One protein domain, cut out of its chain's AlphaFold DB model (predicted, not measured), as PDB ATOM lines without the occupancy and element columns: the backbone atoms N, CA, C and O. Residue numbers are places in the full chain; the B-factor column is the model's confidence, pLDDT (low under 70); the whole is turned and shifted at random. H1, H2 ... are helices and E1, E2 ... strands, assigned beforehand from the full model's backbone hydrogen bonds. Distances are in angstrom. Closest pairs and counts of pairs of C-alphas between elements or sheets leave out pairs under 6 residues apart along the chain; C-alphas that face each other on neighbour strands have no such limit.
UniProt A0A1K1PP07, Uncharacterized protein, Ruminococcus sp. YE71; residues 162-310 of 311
ATOM      1  N   SER A 162     140.833 201.327 211.068       96.25
ATOM      2  CA  SER A 162     141.831 200.254 210.984       96.25
ATOM      3  C   SER A 162     141.302 198.912 211.487       96.25
ATOM      4  O   SER A 162     141.564 197.889 210.857       96.25
ATOM      5  N   MET A 163     140.481 198.885 212.543       96.06
ATOM      6  CA  MET A 163     139.837 197.653 213.012       96.06
ATOM      7  C   MET A 163     138.834 197.091 211.992       96.06
ATOM      8  O   MET A 163     138.710 195.872 211.888       96.06
ATOM      9  N   LEU A 164     138.175 197.933 211.184       96.38
ATOM     10  CA  LEU A 164     137.359 197.477 210.048       96.38
ATOM     11  C   LEU A 164     138.210 196.824 208.949       96.38
ATOM     12  O   LEU A 164     137.810 195.807 208.383       96.38
ATOM     13  N   VAL A 165     139.402 197.359 208.674       96.88
ATOM     14  CA  VAL A 165     140.347 196.758 207.720       96.88
ATOM     15  C   VAL A 165     140.885 195.414 208.236       96.88
ATOM     16  O   VAL A 165     140.906 194.433 207.490       96.88
ATOM     17  N   TRP A 166     141.229 195.322 209.525       94.62
ATOM     18  CA  TRP A 166     141.587 194.052 210.166       94.62
ATOM     19  C   TRP A 166     140.429 193.045 210.154       94.62
ATOM     20  O   TRP A 166     140.646 191.871 209.846       94.62
ATOM     21  N   ARG A 167     139.189 193.485 210.409       94.62
ATOM     22  CA  ARG A 167     137.984 192.643 210.309       94.62
ATOM     23  C   ARG A 167     137.829 192.066 208.908       94.62
ATOM     24  O   ARG A 167     137.696 190.854 208.772       94.62
ATOM     25  N   LYS A 168     137.940 192.903 207.876       94.19
ATOM     26  CA  LYS A 168     137.863 192.497 206.467       94.19
ATOM     27  C   LYS A 168     138.890 191.407 206.114       94.19
ATOM     28  O   LYS A 168     138.547 190.441 205.431       94.19
ATOM     29  N   LEU A 169     140.119 191.514 206.631       90.62
ATOM     30  CA  LEU A 169     141.160 190.487 206.485       90.62
ATOM     31  C   LEU A 169     140.812 189.175 207.218       90.62
ATOM     32  O   LEU A 169     141.075 188.078 206.713       90.62
ATOM     33  N   CYS A 170     140.210 189.273 208.406       90.00
ATOM     34  CA  CYS A 170     139.771 188.118 209.193       90.00
ATOM     35  C   CYS A 170     138.542 187.419 208.589       90.00
ATOM     36  O   CYS A 170     138.415 186.201 208.672       90.00
ATOM     37  N   GLU A 171     137.669 188.159 207.912       89.62
ATOM     38  CA  GLU A 171     136.534 187.621 207.151       89.62
ATOM     39  C   GLU A 171     136.967 186.936 205.837       89.62
ATOM     40  O   GLU A 171     136.152 186.270 205.195       89.62
ATOM     41  N   GLY A 172     138.250 187.042 205.460       85.38
ATOM     42  CA  GLY A 172     138.834 186.407 204.276       85.38
ATOM     43  C   GLY A 172     138.637 187.192 202.976       85.38
ATOM     44  O   GLY A 172     138.730 186.614 201.893       85.38
ATOM     45  N   TYR A 173     138.342 188.491 203.055       89.19
ATOM     46  CA  TYR A 173     138.214 189.346 201.878       89.19
ATOM     47  C   TYR A 173     139.566 189.888 201.409       89.19
ATOM     48  O   TYR A 173     140.438 190.229 202.207       89.19
ATOM     49  N   MET A 174     139.691 190.057 200.092       88.25
ATOM     50  CA  MET A 174     140.838 190.721 199.476       88.25
ATOM     51  C   MET A 174     140.889 192.202 199.869       88.25
ATOM     52  O   MET A 174     139.880 192.917 199.810       88.25
ATOM     53  N   LEU A 175     142.081 192.661 200.245       91.12
ATOM     54  CA  LEU A 175     142.362 194.046 200.601       91.12
ATOM     55  C   LEU A 175     142.884 194.820 199.388       91.12
ATOM     56  O   LEU A 175     143.779 194.359 198.680       91.12
ATOM     57  N   SER A 176     142.360 196.026 199.185       93.81
ATOM     58  CA  SER A 176     142.941 197.009 198.265       93.81
ATOM     59  C   SER A 176     144.298 197.508 198.766       93.81
ATOM     60  O   SER A 176     144.563 197.470 199.967       93.81
ATOM     61  N   ASP A 177     145.129 198.045 197.872       90.56
ATOM     62  CA  ASP A 177     146.454 198.593 198.207       90.56
ATOM     63  C   ASP A 177     146.413 199.566 199.401       90.56
ATOM     64  O   ASP A 177     147.250 199.479 200.296       90.56
ATOM     65  N   SER A 178     145.397 200.435 199.467       95.00
ATOM     66  CA  SER A 178     145.204 201.380 200.576       95.00
ATOM     67  C   SER A 178     144.822 200.715 201.901       95.00
ATOM     68  O   SER A 178     145.195 201.209 202.959       95.00
ATOM     69  N   GLU A 179     144.090 199.601 201.869       95.38
ATOM     70  CA  GLU A 179     143.754 198.823 203.071       95.38
ATOM     71  C   GLU A 179     144.966 197.998 203.537       95.38
ATOM     72  O   GLU A 179     145.263 197.938 204.729       95.38
ATOM     73  N   GLN A 180     145.737 197.443 202.598       92.00
ATOM     74  CA  GLN A 180     147.032 196.829 202.894       92.00
ATOM     75  C   GLN A 180     148.008 197.838 203.512       92.00
ATOM     76  O   GLN A 180     148.712 197.492 204.458       92.00
ATOM     77  N   ASP A 181     148.047 199.080 203.013       92.25
ATOM     78  CA  ASP A 181     148.887 200.151 203.559       92.25
ATOM     79  C   ASP A 181     148.518 200.512 205.009       92.25
ATOM     80  O   ASP A 181     149.421 200.842 205.777       92.25
ATOM     81  N   VAL A 182     147.251 200.385 205.428       95.50
ATOM     82  CA  VAL A 182     146.845 200.566 206.839       95.50
ATOM     83  C   VAL A 182     147.489 199.500 207.731       95.50
ATOM     84  O   VAL A 182     148.211 199.842 208.665       95.50
ATOM     85  N   ILE A 183     147.298 198.213 207.417       92.06
ATOM     86  CA  ILE A 183     147.871 197.099 208.198       92.06
ATOM     87  C   ILE A 183     149.404 197.130 208.183       92.06
ATOM     88  O   ILE A 183     150.043 197.002 209.228       92.06
ATOM     89  N   ARG A 184     150.000 197.353 207.004       91.00
ATOM     90  CA  ARG A 184     151.444 197.542 206.817       91.00
ATOM     91  C   ARG A 184     151.965 198.648 207.728       91.00
ATOM     92  O   ARG A 184     152.942 198.428 208.433       91.00
ATOM     93  N   SER A 185     151.307 199.807 207.744       92.44
ATOM     94  CA  SER A 185     151.726 200.936 208.578       92.44
ATOM     95  C   SER A 185     151.648 200.606 210.067       92.44
ATOM     96  O   SER A 185     152.612 200.880 210.772       92.44
ATOM     97  N   GLU A 186     150.577 199.958 210.542       93.88
ATOM     98  CA  GLU A 186     150.461 199.576 211.959       93.88
ATOM     99  C   GLU A 186     151.554 198.585 212.402       93.88
ATOM    100  O   GLU A 186     152.140 198.764 213.469       93.88
ATOM    101  N   ILE A 187     151.882 197.576 211.585       91.06
ATOM    102  CA  ILE A 187     152.948 196.600 211.891       91.06
ATOM    103  C   ILE A 187     154.331 197.271 211.891       91.06
ATOM    104  O   ILE A 187     155.137 197.052 212.797       91.06
ATOM    105  N   LEU A 188     154.615 198.104 210.885       91.50
ATOM    106  CA  LEU A 188     155.885 198.826 210.784       91.50
ATOM    107  C   LEU A 188     156.050 199.842 211.921       91.50
ATOM    108  O   LEU A 188     157.132 199.951 212.497       91.50
ATOM    109  N   GLU A 189     154.985 200.562 212.272       94.31
ATOM    110  CA  GLU A 189     154.978 201.499 213.392       94.31
ATOM    111  C   GLU A 189     155.178 200.771 214.725       94.31
ATOM    112  O   GLU A 189     156.045 201.176 215.502       94.31
ATOM    113  N   TYR A 190     154.475 199.656 214.957       93.88
ATOM    114  CA  TYR A 190     154.693 198.800 216.124       93.88
ATOM    115  C   TYR A 190     156.165 198.382 216.245       93.88
ATOM    116  O   TYR A 190     156.769 198.572 217.303       93.88
ATOM    117  N   ALA A 191     156.768 197.882 215.163       91.69
ATOM    118  CA  ALA A 191     158.165 197.460 215.155       91.69
ATOM    119  C   ALA A 191     159.128 198.622 215.478       91.69
ATOM    120  O   ALA A 191     160.016 198.497 216.327       91.69
ATOM    121  N   MET A 192     158.926 199.782 214.849       94.81
ATOM    122  CA  MET A 192     159.771 200.960 215.053       94.81
ATOM    123  C   MET A 192     159.644 201.545 216.464       94.81
ATOM    124  O   MET A 192     160.656 201.916 217.055       94.81
ATOM    125  N   GLN A 193     158.434 201.610 217.025       95.81
ATOM    126  CA  GLN A 193     158.207 202.110 218.385       95.81
ATOM    127  C   GLN A 193     158.746 201.145 219.456       95.81
ATOM    128  O   GLN A 193     159.295 201.578 220.477       95.81
ATOM    129  N   ASN A 194     158.607 199.831 219.244       94.81
ATOM    130  CA  ASN A 194     158.936 198.836 220.264       94.81
ATOM    131  C   ASN A 194     160.389 198.358 220.246       94.81
ATOM    132  O   ASN A 194     160.870 197.974 221.313       94.81
ATOM    133  N   PHE A 195     161.117 198.451 219.130       95.62
ATOM    134  CA  PHE A 195     162.457 197.852 219.030       95.62
ATOM    135  C   PHE A 195     163.554 198.795 218.524       95.62
ATOM    136  O   PHE A 195     164.694 198.679 218.979       95.62
ATOM    137  N   ASN A 196     163.249 199.755 217.647       96.56
ATOM    138  CA  ASN A 196     164.289 200.597 217.051       96.56
ATOM    139  C   ASN A 196     165.035 201.435 218.110       96.56
ATOM    140  O   ASN A 196     164.444 201.974 219.046       96.56
ATOM    141  N   GLY A 197     166.359 201.534 217.981       97.25
ATOM    142  CA  GLY A 197     167.231 202.213 218.939       97.25
ATOM    143  C   GLY A 197     167.408 201.498 220.287       97.25
ATOM    144  O   GLY A 197     168.128 202.016 221.144       97.25
ATOM    145  N   LYS A 198     166.804 200.320 220.505       97.56
ATOM    146  CA  LYS A 198     166.980 199.521 221.729       97.56
ATOM    147  C   LYS A 198     168.041 198.443 221.521       97.56
ATOM    148  O   LYS A 198     168.141 197.848 220.456       97.56
ATOM    149  N   LYS A 199     168.863 198.205 222.543       96.44
ATOM    150  CA  LYS A 199     169.887 197.144 222.548       96.44
ATOM    151  C   LYS A 199     169.366 195.872 223.213       96.44
ATOM    152  O   LYS A 199     169.572 194.774 222.705       96.44
ATOM    153  N   ASP A 200     168.736 196.059 224.361       97.81
ATOM    154  CA  ASP A 200     168.127 195.018 225.168       97.81
ATOM    155  C   ASP A 200     166.618 195.085 224.906       97.81
ATOM    156  O   ASP A 200     166.014 196.155 225.050       97.81
ATOM    157  N   ILE A 201     166.036 193.981 224.441       96.19
ATOM    158  CA  ILE A 201     164.625 193.890 224.058       96.19
ATOM    159  C   ILE A 201     163.986 192.638 224.653       96.19
ATOM    160  O   ILE A 201     164.653 191.632 224.887       96.19
ATOM    161  N   HIS A 202     162.680 192.721 224.860       96.38
ATOM    162  CA  HIS A 202     161.832 191.596 225.215       96.38
ATOM    163  C   HIS A 202     161.048 191.190 223.966       96.38
ATOM    164  O   HIS A 202     160.473 192.064 223.316       96.38
ATOM    165  N   VAL A 203     161.055 189.905 223.619       92.25
ATOM    166  CA  VAL A 203     160.392 189.365 222.422       92.25
ATOM    167  C   VAL A 203     159.555 188.142 222.779       92.25
ATOM    168  O   VAL A 203     159.991 187.275 223.542       92.25
ATOM    169  N   LYS A 204     158.354 188.063 222.206       88.44
ATOM    170  CA  LYS A 204     157.433 186.943 222.381       88.44
ATOM    171  C   LYS A 204     157.520 185.970 221.207       88.44
ATOM    172  O   LYS A 204     157.285 186.337 220.062       88.44
ATOM    173  N   PHE A 205     157.797 184.704 221.499       80.50
ATOM    174  CA  PHE A 205     157.867 183.625 220.517       80.50
ATOM    175  C   PHE A 205     156.797 182.575 220.857       80.50
ATOM    176  O   PHE A 205     157.009 181.630 221.619       80.50
ATOM    177  N   GLY A 206     155.591 182.771 220.328       77.94
ATOM    178  CA  GLY A 206     154.427 181.949 220.655       77.94
ATOM    179  C   GLY A 206     153.985 182.134 222.107       77.94
ATOM    180  O   GLY A 206     153.456 183.184 222.472       77.94
ATOM    181  N   ASN A 207     154.182 181.094 222.923       81.25
ATOM    182  CA  ASN A 207     153.903 181.111 224.364       81.25
ATOM    183  C   ASN A 207     155.158 181.359 225.215       81.25
ATOM    184  O   ASN A 207     155.037 181.488 226.431       81.25
ATOM    185  N   ASP A 208     156.339 181.379 224.595       87.94
ATOM    186  CA  ASP A 208     157.609 181.629 225.264       87.94
ATOM    187  C   ASP A 208     157.981 183.116 225.142       87.94
ATOM    188  O   ASP A 208     157.666 183.786 224.156       87.94
ATOM    189  N   GLU A 209     158.665 183.637 226.156       92.88
ATOM    190  CA  GLU A 209     159.104 185.031 226.249       92.88
ATOM    191  C   GLU A 209     160.617 185.068 226.491       92.88
ATOM    192  O   GLU A 209     161.144 184.302 227.306       92.88
ATOM    193  N   TYR A 210     161.321 185.955 225.785       94.31
ATOM    194  CA  TYR A 210     162.778 186.040 225.822       94.31
ATOM    195  C   TYR A 210     163.256 187.481 225.996       94.31
ATOM    196  O   TYR A 210     162.972 188.346 225.170       94.31
ATOM    197  N   ASP A 211     164.076 187.707 227.021       97.12
ATOM    198  CA  ASP A 211     164.900 188.910 227.131       97.12
ATOM    199  C   ASP A 211     166.220 188.669 226.380       97.12
ATOM    200  O   ASP A 211     167.025 187.817 226.774       97.12
ATOM    201  N   ILE A 212     166.450 189.407 225.291       95.06
ATOM    202  CA  ILE A 212     167.643 189.281 224.443       95.06
ATOM    203  C   ILE A 212     168.396 190.608 224.317       95.06
ATOM    204  O   ILE A 212     167.816 191.688 224.223       95.06
ATOM    205  N   SER A 213     169.725 190.512 224.287       96.81
ATOM    206  CA  SER A 213     170.636 191.651 224.144       96.81
ATOM    207  C   SER A 213     171.402 191.551 222.832       96.81
ATOM    208  O   SER A 213     172.132 190.580 222.618       96.81
ATOM    209  N   TYR A 214     171.303 192.573 221.986       95.19
ATOM    210  CA  TYR A 214     172.180 192.765 220.829       95.19
ATOM    211  C   TYR A 214     173.535 193.349 221.256       95.19
ATOM    212  O   TYR A 214     173.692 193.863 222.362       95.19
ATOM    213  N   GLU A 215     174.545 193.302 220.383       95.00
ATOM    214  CA  GLU A 215     175.846 193.923 220.681       95.00
ATOM    215  C   GLU A 215     175.762 195.461 220.634       95.00
ATOM    216  O   GLU A 215     176.295 196.151 221.508       95.00
ATOM    217  N   LYS A 216     175.020 195.989 219.654       95.12
ATOM    218  CA  LYS A 216     174.688 197.410 219.474       95.12
ATOM    219  C   LYS A 216     173.163 197.595 219.534       95.12
ATOM    220  O   LYS A 216     172.448 196.629 219.261       95.12
ATOM    221  N   PRO A 217     172.656 198.808 219.822       96.94
ATOM    222  CA  PRO A 217     171.248 199.132 219.604       96.94
ATOM    223  C   PRO A 217     170.791 198.764 218.191       96.94
ATOM    224  O   PRO A 217     171.556 198.948 217.243       96.94
ATOM    225  N   LEU A 218     169.564 198.262 218.066       95.62
ATOM    226  CA  LEU A 218     168.913 198.023 216.785       95.62
ATOM    227  C   LEU A 218     168.847 199.321 215.977       95.62
ATOM    228  O   LEU A 218     168.495 200.377 216.506       95.62
ATOM    229  N   ASN A 219     169.174 199.219 214.697       94.56
ATOM    230  CA  ASN A 219     169.095 200.284 213.712       94.56
ATOM    231  C   ASN A 219     168.166 199.792 212.599       94.56
ATOM    232  O   ASN A 219     168.588 199.086 211.681       94.56
ATOM    233  N   MET A 220     166.878 200.082 212.765       91.88
ATOM    234  CA  MET A 220     165.812 199.581 211.906       91.88
ATOM    235  C   MET A 220     165.436 200.630 210.855       91.88
ATOM    236  O   MET A 220     165.106 201.768 211.198       91.88
ATOM    237  N   THR A 221     165.444 200.226 209.587       91.75
ATOM    238  CA  THR A 221     165.114 201.067 208.429       91.75
ATOM    239  C   THR A 221     163.938 200.461 207.672       91.75
ATOM    240  O   THR A 221     163.987 199.304 207.261       91.75
ATOM    241  N   ILE A 222     162.884 201.251 207.452       90.50
ATOM    242  CA  ILE A 222     161.737 200.825 206.640       90.50
ATOM    243  C   ILE A 222     162.045 201.041 205.152       90.50
ATOM    244  O   ILE A 222     162.413 202.145 204.747       90.50
ATOM    245  N   ARG A 223     161.825 200.009 204.334       87.50
ATOM    246  CA  ARG A 223     162.102 199.987 202.890       87.50
ATOM    247  C   ARG A 223     160.836 199.779 202.058       87.50
ATOM    248  O   ARG A 223     160.573 198.699 201.535       87.50
ATOM    249  N   TYR A 224     160.041 200.842 201.913       83.94
ATOM    250  CA  TYR A 224     158.780 200.843 201.148       83.94
ATOM    251  C   TYR A 224     158.921 200.463 199.658       83.94
ATOM    252  O   TYR A 224     157.921 200.173 198.994       83.94
ATOM    253  N   ASP A 225     160.142 200.495 199.122       82.69
ATOM    254  CA  ASP A 225     160.511 200.066 197.774       82.69
ATOM    255  C   ASP A 225     160.560 198.534 197.614       82.69
ATOM    256  O   ASP A 225     160.332 198.028 196.513       82.69
ATOM    257  N   ILE A 226     160.769 197.785 198.701       77.81
ATOM    258  CA  ILE A 226     160.753 196.318 198.698       77.81
ATOM    259  C   ILE A 226     159.306 195.855 198.867       77.81
ATOM    260  O   ILE A 226     158.733 195.985 199.945       77.81
ATOM    261  N   LYS A 227     158.693 195.322 197.805       69.81
ATOM    262  CA  LYS A 227     157.292 194.844 197.824       69.81
ATOM    263  C   LYS A 227     157.099 193.392 197.373       69.81
ATOM    264  O   LYS A 227     155.977 192.897 197.402       69.81
ATOM    265  N   ASN A 228     158.166 192.711 196.959       68.50
ATOM    266  CA  ASN A 228     158.084 191.384 196.350       68.50
ATOM    267  C   ASN A 228     158.439 190.281 197.354       68.50
ATOM    268  O   ASN A 228     159.471 190.357 198.018       68.50
ATOM    269  N   MET A 229     157.652 189.202 197.355       65.06
ATOM    270  CA  MET A 229     157.860 187.995 198.171       65.06
ATOM    271  C   MET A 229     159.228 187.314 197.959       65.06
ATOM    272  O   MET A 229     159.670 186.547 198.804       65.06
ATOM    273  N   SER A 230     159.950 187.624 196.875       69.25
ATOM    274  CA  SER A 230     161.330 187.159 196.654       69.25
ATOM    275  C   SER A 230     162.339 187.633 197.708       69.25
ATOM    276  O   SER A 230     163.440 187.102 197.739       69.25
ATOM    277  N   TYR A 231     161.972 188.626 198.526       60.94
ATOM    278  CA  TYR A 231     162.753 189.160 199.647       60.94
ATOM    279  C   TYR A 231     162.083 188.870 201.005       60.94
ATOM    280  O   TYR A 231     162.343 189.550 201.995       60.94
ATOM    281  N   ALA A 232     161.153 187.910 201.061       63.09
ATOM    282  CA  ALA A 232     160.571 187.451 202.317       63.09
ATOM    283  C   ALA A 232     161.539 186.485 203.011       63.09
ATOM    284  O   ALA A 232     161.866 185.429 202.473       63.09
ATOM    285  N   HIS A 233     161.962 186.835 204.225       61.91
ATOM    286  CA  HIS A 233     162.764 185.957 205.090       61.91
ATOM    287  C   HIS A 233     161.937 185.355 206.232       61.91
ATOM    288  O   HIS A 233     162.463 184.607 207.060       61.91
ATOM    289  N   MET A 234     160.660 185.732 206.307       62.06
ATOM    290  CA  MET A 234     159.784 185.504 207.442       62.06
ATOM    291  C   MET A 234     158.312 185.579 207.047       62.06
ATOM    292  O   MET A 234     157.852 186.566 206.464       62.06
ATOM    293  N   ASP A 235     157.562 184.583 207.495       55.03
ATOM    294  CA  ASP A 235     156.160 184.399 207.151       55.03
ATOM    295  C   ASP A 235     155.278 184.809 208.343       55.03
ATOM    296  O   ASP A 235     155.518 184.382 209.476       55.03
ATOM    297  N   ALA A 236     154.244 185.617 208.105       56.72
ATOM    298  CA  ALA A 236     153.331 186.136 209.124       56.72
ATOM    299  C   ALA A 236     151.880 185.761 208.802       56.72
ATOM    300  O   ALA A 236     151.076 186.554 208.309       56.72
ATOM    301  N   TYR A 237     151.516 184.518 209.094       57.84
ATOM    302  CA  TYR A 237     150.148 184.063 208.876       57.84
ATOM    303  C   TYR A 237     149.201 184.646 209.933       57.84
ATOM    304  O   TYR A 237     149.388 184.453 211.133       57.84
ATOM    305  N   THR A 238     148.134 185.299 209.472       60.06
ATOM    306  CA  THR A 238     146.904 185.438 210.266       60.06
ATOM    307  C   THR A 238     146.335 184.040 210.543       60.06
ATOM    308  O   THR A 238     146.521 183.141 209.717       60.06
ATOM    309  N   ASP A 239     145.641 183.827 211.672       66.38
ATOM    310  CA  ASP A 239     145.150 182.484 212.041       66.38
ATOM    311  C   ASP A 239     144.377 181.846 210.861       66.38
ATOM    312  O   ASP A 239     143.458 182.475 210.317       66.38
ATOM    313  N   PRO A 240     144.722 180.624 210.413       67.50
ATOM    314  CA  PRO A 240     144.063 179.995 209.267       67.50
ATOM    315  C   PRO A 240     142.567 179.725 209.508       67.50
ATOM    316  O   PRO A 240     141.803 179.579 208.558       67.50
ATOM    317  N   ASN A 241     142.126 179.705 210.768       76.44
ATOM    318  CA  ASN A 241     140.738 179.531 211.183       76.44
ATOM    319  C   ASN A 241     140.021 180.861 211.462       76.44
ATOM    320  O   ASN A 241     138.845 180.821 211.813       76.44
ATOM    321  N   ARG A 242     140.669 182.028 211.298       76.06
ATOM    322  CA  ARG A 242     140.099 183.364 211.595       76.06
ATOM    323  C   ARG A 242     138.679 183.561 211.059       76.06
ATOM    324  O   ARG A 242     137.797 183.987 211.800       76.06
ATOM    325  N   LYS A 243     138.430 183.130 209.817       82.69
ATOM    326  CA  LYS A 243     137.098 183.179 209.210       82.69
ATOM    327  C   LYS A 243     136.101 182.273 209.934       82.69
ATOM    328  O   LYS A 243     134.996 182.709 210.226       82.69
ATOM    329  N   ALA A 244     136.484 181.035 210.239       84.81
ATOM    330  CA  ALA A 244     135.623 180.099 210.958       84.81
ATOM    331  C   ALA A 244     135.329 180.570 212.393       84.81
ATOM    332  O   ALA A 244     134.240 180.319 212.891       84.81
ATOM    333  N   MET A 245     136.265 181.273 213.041       86.56
ATOM    334  CA  MET A 245     136.031 181.893 214.350       86.56
ATOM    335  C   MET A 245     134.998 183.025 214.255       86.56
ATOM    336  O   MET A 245     134.062 183.040 215.047       86.56
ATOM    337  N   ILE A 246     135.097 183.909 213.254       89.62
ATOM    338  CA  ILE A 246     134.089 184.959 213.012       89.62
ATOM    339  C   ILE A 246     132.727 184.362 212.626       89.62
ATOM    340  O   ILE A 246     131.709 184.774 213.173       89.62
ATOM    341  N   ASP A 247     132.692 183.358 211.744       89.75
ATOM    342  CA  ASP A 247     131.450 182.697 211.307       89.75
ATOM    343  C   ASP A 247     130.742 181.927 212.452       89.75
ATOM    344  O   ASP A 247     129.557 181.608 212.337       89.75
ATOM    345  N   LEU A 248     131.454 181.611 213.544       91.38
ATOM    346  CA  LEU A 248     130.929 180.957 214.752       91.38
ATOM    347  C   LEU A 248     130.653 181.926 215.915       91.38
ATOM    348  O   LEU A 248     130.078 181.502 216.920       91.38
ATOM    349  N   ALA A 249     131.045 183.196 215.795       91.69
ATOM    350  CA  ALA A 249     130.877 184.187 216.847       91.69
ATOM    351  C   ALA A 249     129.388 184.480 217.111       91.69
ATOM    352  O   ALA A 249     128.582 184.664 216.199       91.69
ATOM    353  N   SER A 250     129.019 184.548 218.388       90.50
ATOM    354  CA  SER A 250     127.643 184.755 218.853       90.50
ATOM    355  C   SER A 250     127.279 186.234 219.042       90.50
ATOM    356  O   SER A 250     126.132 186.544 219.366       90.50
ATOM    357  N   SER A 251     128.237 187.154 218.884       92.56
ATOM    358  CA  SER A 251     128.039 188.601 219.044       92.56
ATOM    359  C   SER A 251     129.110 189.420 218.318       92.56
ATOM    360  O   SER A 251     130.218 188.940 218.091       92.56
ATOM    361  N   GLU A 252     128.820 190.694 218.039       92.88
ATOM    362  CA  GLU A 252     129.820 191.650 217.531       92.88
ATOM    363  C   GLU A 252     130.999 191.853 218.506       92.88
ATOM    364  O   GLU A 252     132.108 192.119 218.052       92.88
ATOM    365  N   SER A 253     130.806 191.656 219.820       93.06
ATOM    366  CA  SER A 253     131.895 191.698 220.818       93.06
ATOM    367  C   SER A 253     132.886 190.564 220.634       93.06
ATOM    368  O   SER A 253     134.089 190.784 220.683       93.06
ATOM    369  N   GLU A 254     132.387 189.362 220.369       92.62
ATOM    370  CA  GLU A 254     133.233 188.204 220.107       92.62
ATOM    371  C   GLU A 254     133.985 188.368 218.776       92.62
ATOM    372  O   GLU A 254     135.177 188.077 218.708       92.62
ATOM    373  N   ILE A 255     133.346 188.944 217.746       93.19
ATOM    374  CA  ILE A 255     134.021 189.318 216.489       93.19
ATOM    375  C   ILE A 255     135.119 190.362 216.752       93.19
ATOM    376  O   ILE A 255     136.233 190.208 216.252       93.19
ATOM    377  N   TYR A 256     134.846 191.402 217.547       94.62
ATOM    378  CA  TYR A 256     135.839 192.419 217.902       94.62
ATOM    379  C   TYR A 256     137.040 191.817 218.644       94.62
ATOM    380  O   TYR A 256     138.181 192.107 218.284       94.62
ATOM    381  N   ASP A 257     136.803 190.931 219.612       93.06
ATOM    382  CA  ASP A 257     137.862 190.244 220.358       93.06
ATOM    383  C   ASP A 257     138.716 189.339 219.448       93.06
ATOM    384  O   ASP A 257     139.945 189.375 219.532       93.06
ATOM    385  N   ILE A 258     138.099 188.591 218.522       91.56
ATOM    386  CA  ILE A 258     138.803 187.758 217.526       91.56
ATOM    387  C   ILE A 258     139.678 188.620 216.603       91.56
ATOM    388  O   ILE A 258     140.844 188.291 216.357       91.56
ATOM    389  N   VAL A 259     139.141 189.734 216.097       92.88
ATOM    390  CA  VAL A 259     139.874 190.652 215.210       92.88
ATOM    391  C   VAL A 259     141.014 191.338 215.965       92.88
ATOM    392  O   VAL A 259     142.131 191.405 215.453       92.88
ATOM    393  N   SER A 260     140.770 191.782 217.199       92.69
ATOM    394  CA  SER A 260     141.771 192.403 218.073       92.69
ATOM    395  C   SER A 260     142.909 191.435 218.411       92.69
ATOM    396  O   SER A 260     144.081 191.789 218.290       92.69
ATOM    397  N   GLN A 261     142.590 190.177 218.733       90.06
ATOM    398  CA  GLN A 261     143.589 189.136 218.972       90.06
ATOM    399  C   GLN A 261     144.393 188.799 217.709       90.06
ATOM    400  O   GLN A 261     145.613 188.658 217.791       90.06
ATOM    401  N   THR A 262     143.743 188.714 216.543       88.25
ATOM    402  CA  THR A 262     144.429 188.457 215.263       88.25
ATOM    403  C   THR A 262     145.385 189.600 214.914       88.25
ATOM    404  O   THR A 262     146.532 189.354 214.536       88.25
ATOM    405  N   ARG A 263     144.941 190.851 215.094       91.19
ATOM    406  CA  ARG A 263     145.766 192.057 214.950       91.19
ATOM    407  C   ARG A 263     146.989 192.002 215.865       91.19
ATOM    408  O   ARG A 263     148.107 192.107 215.374       91.19
ATOM    409  N   GLU A 264     146.786 191.785 217.163       89.94
ATOM    410  CA  GLU A 264     147.861 191.714 218.164       89.94
ATOM    411  C   GLU A 264     148.901 190.637 217.812       89.94
ATOM    412  O   GLU A 264     150.104 190.895 217.825       89.94
ATOM    413  N   GLN A 265     148.448 189.443 217.414       85.38
ATOM    414  CA  GLN A 265     149.330 188.365 216.959       85.38
ATOM    415  C   GLN A 265     150.169 188.772 215.741       85.38
ATOM    416  O   GLN A 265     151.360 188.473 215.711       85.38
ATOM    417  N   CYS A 266     149.579 189.474 214.767       86.19
ATOM    418  CA  CYS A 266     150.288 189.934 213.571       86.19
ATOM    419  C   CYS A 266     151.319 191.033 213.869       86.19
ATOM    420  O   CYS A 266     152.394 191.022 213.270       86.19
ATOM    421  N   LEU A 267     151.029 191.947 214.806       88.75
ATOM    422  CA  LEU A 267     152.003 192.945 215.271       88.75
ATOM    423  C   LEU A 267     153.245 192.258 215.862       88.75
ATOM    424  O   LEU A 267     154.368 192.593 215.491       88.75
ATOM    425  N   HIS A 268     153.039 191.237 216.698       87.56
ATOM    426  CA  HIS A 268     154.103 190.472 217.355       87.56
ATOM    427  C   HIS A 268     154.909 189.534 216.439       87.56
ATOM    428  O   HIS A 268     155.834 188.886 216.920       87.56
ATOM    429  N   VAL A 269     154.637 189.415 215.133       81.44
ATOM    430  CA  VAL A 269     155.459 188.518 214.290       81.44
ATOM    431  C   VAL A 269     156.897 189.036 214.130       81.44
ATOM    432  O   VAL A 269     157.825 188.235 214.002       81.44
ATOM    433  N   ILE A 270     157.129 190.350 214.243       85.81
ATOM    434  CA  ILE A 270     158.490 190.917 214.252       85.81
ATOM    435  C   ILE A 270     159.355 190.349 215.393       85.81
ATOM    436  O   ILE A 270     160.551 190.129 215.195       85.81
ATOM    437  N   ASP A 271     158.761 190.030 216.547       89.69
ATOM    438  CA  ASP A 271     159.426 189.439 217.714       89.69
ATOM    439  C   ASP A 271     160.145 188.131 217.352       89.69
ATOM    440  O   ASP A 271     161.301 187.921 217.730       89.69
ATOM    441  N   TYR A 272     159.493 187.281 216.548       85.81
ATOM    442  CA  TYR A 272     160.055 186.020 216.052       85.81
ATOM    443  C   TYR A 272     161.279 186.271 215.169       85.81
ATOM    444  O   TYR A 272     162.239 185.502 215.191       85.81
ATOM    445  N   GLY A 273     161.263 187.358 214.400       84.44
ATOM    446  CA  GLY A 273     162.343 187.750 213.500       84.44
ATOM    447  C   GLY A 273     163.565 188.257 214.223       84.44
ATOM    448  O   GLY A 273     164.685 187.826 213.946       84.44
ATOM    449  N   LEU A 274     163.334 189.139 215.191       89.31
ATOM    450  CA  LEU A 274     164.371 189.639 216.077       89.31
ATOM    451  C   LEU A 274     164.993 188.476 216.861       89.31
ATOM    452  O   LEU A 274     166.217 188.332 216.845       89.31
ATOM    453  N   PHE A 275     164.177 187.574 217.422       90.38
ATOM    454  CA  PHE A 275     164.664 186.367 218.091       90.38
ATOM    455  C   PHE A 275     165.494 185.460 217.167       90.38
ATOM    456  O   PHE A 275     166.645 185.164 217.483       90.38
ATOM    457  N   ASN A 276     164.961 185.063 216.006       87.31
ATOM    458  CA  ASN A 276     165.648 184.166 215.068       87.31
ATOM    459  C   ASN A 276     166.963 184.774 214.555       87.31
ATOM    460  O   ASN A 276     167.996 184.100 214.524       87.31
ATOM    461  N   ARG A 277     166.958 186.064 214.189       87.44
ATOM    462  CA  ARG A 277     168.163 186.793 213.766       87.44
ATOM    463  C   ARG A 277     169.189 186.820 214.897       87.44
ATOM    464  O   ARG A 277     170.349 186.479 214.675       87.44
ATOM    465  N   TRP A 278     168.769 187.183 216.109       91.62
ATOM    466  CA  TRP A 278     169.630 187.182 217.288       91.62
ATOM    467  C   TRP A 278     170.227 185.795 217.562       91.62
ATOM    468  O   TRP A 278     171.439 185.696 217.746       91.62
ATOM    469  N   GLU A 279     169.429 184.723 217.514       91.44
ATOM    470  CA  GLU A 279     169.890 183.352 217.762       91.44
ATOM    471  C   GLU A 279     170.948 182.923 216.732       91.44
ATOM    472  O   GLU A 279     172.040 182.491 217.113       91.44
ATOM    473  N   ILE A 280     170.677 183.111 215.436       89.25
ATOM    474  CA  ILE A 280     171.596 182.746 214.345       89.25
ATOM    475  C   ILE A 280     172.936 183.483 214.484       89.25
ATOM    476  O   ILE A 280     174.002 182.863 214.416       89.25
ATOM    477  N   PHE A 281     172.916 184.799 214.708       91.62
ATOM    478  CA  PHE A 281     174.146 185.581 214.864       91.62
ATOM    479  C   PHE A 281     174.867 185.308 216.198       91.62
ATOM    480  O   PHE A 281     176.097 185.371 216.250       91.62
ATOM    481  N   SER A 282     174.135 184.962 217.260       92.31
ATOM    482  CA  SER A 282     174.687 184.564 218.562       92.31
ATOM    483  C   SER A 282     175.436 183.228 218.471       92.31
ATOM    484  O   SER A 282     176.603 183.149 218.861       92.31
ATOM    485  N   ILE A 283     174.828 182.205 217.855       93.88
ATOM    486  CA  ILE A 283     175.443 180.881 217.636       93.88
ATOM    487  C   ILE A 283     176.732 180.987 216.808       93.88
ATOM    488  O   ILE A 283     177.705 180.284 217.088       93.88
ATOM    489  N   ASN A 284     176.761 181.887 215.822       93.31
ATOM    490  CA  ASN A 284     177.917 182.108 214.951       93.31
ATOM    491  C   ASN A 284     178.966 183.090 215.520       93.31
ATOM    492  O   ASN A 284     180.009 183.281 214.901       93.31
ATOM    493  N   ASN A 285     178.743 183.681 216.705       93.25
ATOM    494  CA  ASN A 285     179.621 184.694 217.315       93.25
ATOM    495  C   ASN A 285     179.820 185.948 216.420       93.25
ATOM    496  O   ASN A 285     180.900 186.540 216.345       93.25
ATOM    497  N   ASP A 286     178.746 186.372 215.750       94.50
ATOM    498  CA  ASP A 286     178.723 187.473 214.777       94.50
ATOM    499  C   ASP A 286     177.653 188.542 215.097       94.50
ATOM    500  O   ASP A 286     177.272 189.348 214.248       94.50
ATOM    501  N   LEU A 287     177.215 188.609 216.361       92.12
ATOM    502  CA  LEU A 287     176.153 189.498 216.860       92.12
ATOM    503  C   LEU A 287     176.355 190.998 216.551       92.12
ATOM    504  O   LEU A 287     175.376 191.724 216.385       92.12
ATOM    505  N   LYS A 288     177.601 191.451 216.368       92.31
ATOM    506  CA  LYS A 288     177.986 192.779 215.845       92.31
ATOM    507  C   LYS A 288     177.337 193.190 214.510       92.31
ATOM    508  O   LYS A 288     177.363 194.387 214.201       92.31
ATOM    509  N   TYR A 289     176.815 192.232 213.735       90.50
ATOM    510  CA  TYR A 289     176.114 192.427 212.456       90.50
ATOM    511  C   TYR A 289     174.587 192.263 212.554       90.50
ATOM    512  O   TYR A 289     173.880 192.560 211.599       90.50
ATOM    513  N   ALA A 290     174.058 191.802 213.691       89.75
ATOM    514  CA  ALA A 290     172.631 191.512 213.834       89.75
ATOM    515  C   ALA A 290     171.761 192.772 213.996       89.75
ATOM    516  O   ALA A 290     170.555 192.704 213.767       89.75
ATOM    517  N   SER A 291     172.365 193.893 214.413       91.56
ATOM    518  CA  SER A 291     171.659 195.111 214.833       91.56
ATOM    519  C   SER A 291     171.100 195.969 213.698       91.56
ATOM    520  O   SER A 291     170.097 196.644 213.904       91.56
ATOM    521  N   ASP A 292     171.742 195.976 212.531       90.81
ATOM    522  CA  ASP A 292     171.249 196.697 211.356       90.81
ATOM    523  C   ASP A 292     170.189 195.825 210.661       90.81
ATOM    524  O   ASP A 292     170.445 194.648 210.372       90.81
ATOM    525  N   ILE A 293     168.980 196.363 210.471       87.88
ATOM    526  CA  ILE A 293     167.817 195.640 209.932       87.88
ATOM    527  C   ILE A 293     167.068 196.545 208.956       87.88
ATOM    528  O   ILE A 293     166.516 197.573 209.346       87.88
ATOM    529  N   GLU A 294     166.994 196.133 207.696       87.31
ATOM    530  CA  GLU A 294     166.164 196.781 206.680       87.31
ATOM    531  C   GLU A 294     164.944 195.906 206.404       87.31
ATOM    532  O   GLU A 294     165.105 194.702 206.200       87.31
ATOM    533  N   PHE A 295     163.733 196.472 206.463       85.19
ATOM    534  CA  PHE A 295     162.506 195.674 206.412       85.19
ATOM    535  C   PHE A 295     161.281 196.391 205.821       85.19
ATOM    536  O   PHE A 295     161.192 197.621 205.801       85.19
ATOM    537  N   ASN A 296     160.312 195.605 205.350       87.88
ATOM    538  CA  ASN A 296     158.969 196.050 204.969       87.88
ATOM    539  C   ASN A 296     157.942 194.918 205.190       87.88
ATOM    540  O   ASN A 296     158.317 193.789 205.498       87.88
ATOM    541  N   VAL A 297     156.649 195.199 205.005       87.06
ATOM    542  CA  VAL A 297     155.570 194.203 205.091       87.06
ATOM    543  C   VAL A 297     154.897 193.990 203.730       87.06
ATOM    544  O   VAL A 297     154.378 194.928 203.110       87.06
ATOM    545  N   GLY A 298     154.904 192.741 203.267       85.06
ATOM    546  CA  GLY A 298     154.237 192.264 202.056       85.06
ATOM    547  C   GLY A 298     152.924 191.530 202.346       85.06
ATOM    548  O   GLY A 298     152.652 191.156 203.486       85.06
ATOM    549  N   PHE A 299     152.139 191.310 201.291       84.38
ATOM    550  CA  PHE A 299     150.964 190.433 201.276       84.38
ATOM    551  C   PHE A 299     151.077 189.504 200.060       84.38
ATOM    552  O   PHE A 299     151.577 189.942 199.019       84.38
ATOM    553  N   ASP A 300     150.647 188.249 200.179       77.44
ATOM    554  CA  ASP A 300     150.582 187.302 199.054       77.44
ATOM    555  C   ASP A 300     149.185 187.256 198.401       77.44
ATOM    556  O   ASP A 300     148.313 188.073 198.694       77.44
ATOM    557  N   GLU A 301     148.970 186.301 197.495       75.00
ATOM    558  CA  GLU A 301     147.691 186.108 196.796       75.00
ATOM    559  C   GLU A 301     146.545 185.653 197.730       75.00
ATOM    560  O   GLU A 301     145.382 185.899 197.414       75.00
ATOM    561  N   ASP A 302     146.860 185.072 198.895       71.44
ATOM    562  CA  ASP A 302     145.912 184.630 199.933       71.44
ATOM    563  C   ASP A 302     145.748 185.666 201.078       71.44
ATOM    564  O   ASP A 302     145.065 185.416 202.080       71.44
ATOM    565  N   MET A 303     146.350 186.854 200.926       73.19
ATOM    566  CA  MET A 303     146.444 187.927 201.929       73.19
ATOM    567  C   MET A 303     147.123 187.505 203.250       73.19
ATOM    568  O   MET A 303     146.906 188.137 204.290       73.19
ATOM    569  N   ALA A 304     147.960 186.464 203.248       70.19
ATOM    570  CA  ALA A 304     148.911 186.244 204.334       70.19
ATOM    571  C   ALA A 304     149.918 187.402 204.369       70.19
ATOM    572  O   ALA A 304     150.229 188.003 203.339       70.19
ATOM    573  N   ILE A 305     150.403 187.738 205.563       72.94
ATOM    574  CA  ILE A 305     151.324 188.852 205.786       72.94
ATOM    575  C   ILE A 305     152.754 188.293 205.745       72.94
ATOM    576  O   ILE A 305     152.990 187.148 206.123       72.94
ATOM    577  N   TRP A 306     153.727 189.072 205.273       71.06
ATOM    578  CA  TRP A 306     155.118 188.617 205.142       71.06
ATOM    579  C   TRP A 306     156.081 189.719 205.555       71.06
ATOM    580  O   TRP A 306     155.897 190.877 205.173       71.06
ATOM    581  N   PHE A 307     157.127 189.369 206.300       72.12
ATOM    582  CA  PHE A 307     158.192 190.302 206.655       72.12
ATOM    583  C   PHE A 307     159.301 190.185 205.614       72.12
ATOM    584  O   PHE A 307     160.007 189.179 205.501       72.12
ATOM    585  N   LEU A 308     159.408 191.245 204.822       65.38
ATOM    586  CA  LEU A 308     160.436 191.420 203.815       65.38
ATOM    587  C   LEU A 308     161.668 191.987 204.518       65.38
ATOM    588  O   LEU A 308     161.535 192.974 205.238       65.38
ATOM    589  N   THR A 309     162.843 191.402 204.309       66.62
ATOM    590  CA  THR A 309     164.131 191.986 204.725       66.62
ATOM    591  C   THR A 309     165.105 191.940 203.555       66.62
ATOM    592  O   THR A 309     164.902 191.161 202.630       66.62
ATOM    593  N   GLU A 310     166.147 192.771 203.554       59.09
ATOM    594  CA  GLU A 310     167.231 192.588 202.574       59.09
ATOM    595  C   GLU A 310     168.144 191.405 202.953       59.09
ATOM    596  O   GLU A 310     168.299 191.098 204.142       59.09
TER     597      GLU A 310
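This is residues 162 to 310 of the 311 residues of an uncharacterized protein of Ruminococcus sp. YE71 (UniProt A0A1K1PP07). A strongly twisted wall of four strands, E3, E5, E6 and E4, is covered on one face by the helices H2 and H5, and the hairpin E1 and E2 packs on the side of H5 away from that sheet. H4 comes before H5 in a long row that makes the longest axis, and at its far end H1 and H3 pack on H4 as a small helical head. The printed part has 149 residues, with five named helices and six named strands in the order H1 H2 E1 E2 E3 E4 H3 H4 H5 E5 E6, and the class is mixed, helices and strands. The larger sheet is mixed, in the order E3 E5 E6 E4; the smaller, E1 and E2, is antiparallel. The whole is compact, with a radius of gyration of the C-alphas of 16.1 A, and elongated in outline, spanning 51 by 32 by 22 A.

In the larger sheet E3, residues 219 to 222, is an edge strand and the parallel neighbour of E5, residues 292 to 299, with N 221 and O 293 2.9 A apart. E5 and E6, residues 305 to 309, form an antiparallel hairpin, with N 298 and O 306 2.8 A apart. E6 is antiparallel to the other edge strand, E4, residues 232 to 236, with N 236 and O 305 2.8 A apart. The pairing is staggered: E5 pairs with E3 over residues 292 to 295 and with E6 over 295 to 299. From edge to edge the strands' lines turn by 80 degrees. H2, residues 177 to 194, and H5, residues 269 to 283, are on the same face, making two layers, helices on one face of a sheet. H2 has a height over the sheet of 8.4 A and lies over E5, along the strands at 22 degrees on the local plane; the closest C-alphas are those of Arg 184 and Val 297, 5.6 A apart. H5, at a height of 9.4 A, lies over E6 and E4, along the strands at 23 degrees to E4 on the local plane. E1, residues 200 to 205, comes closest to H5 at the C-alphas of Val 203 and Asp 271, 4.8 A apart. E1 forms a hairpin with E2, residues 208 to 213, with N 203 and O 210 2.9 A apart. H4, residues 252 to 267, touches H2 with residues 266 to 267 alone, at a steep tilt of 62 degrees, the same way; the closest C-alphas are those of Ile 187 and Leu 267, 5.1 A apart. H4 and H5 meet only through their link. H1, residues 162 to 170, touches H4 about perpendicular, at 89 degrees, with the C-alphas of Arg 167 and Val 259 closest at 5.6 A. H3, residues 242 to 248, forms a helical hairpin with H4, at a shallow tilt of 12 degrees, opposite ways; the C-alphas of Ile 246 and Ile 255 are closest, 5.6 A apart. H1 and H5 are apart. In H1, H2, H3 and H4 every O i to N i+4 pair is within hydrogen-bond range; in H5, 10 of 11 are.

H1 begins at C-alpha 162, (141.831, 200.254, 210.984), and is 12.4 A long. H2 measures 25.3 A, H4 22.3 A, H5 21.7 A and H3 10.0 A. H5 begins at C-alpha 269, (155.459, 188.518, 214.290). E5 is the longest strand, 23.5 A; E1 measures 16.0 A, E2 16.5 A, E3 10.2 A and E4 10.0 A. E6, 13.2 A long, ends at C-alpha 309, (164.131, 191.986, 204.725).

The two C-alphas farthest apart are those of Ser 250 and Asn 285, 52.0 A. The printed part has no cut and no long link. Its mean pLDDT is 86.7; residues 227 to 240, of which 232 to 236 are E4, and residues 308 to 310 are under 70.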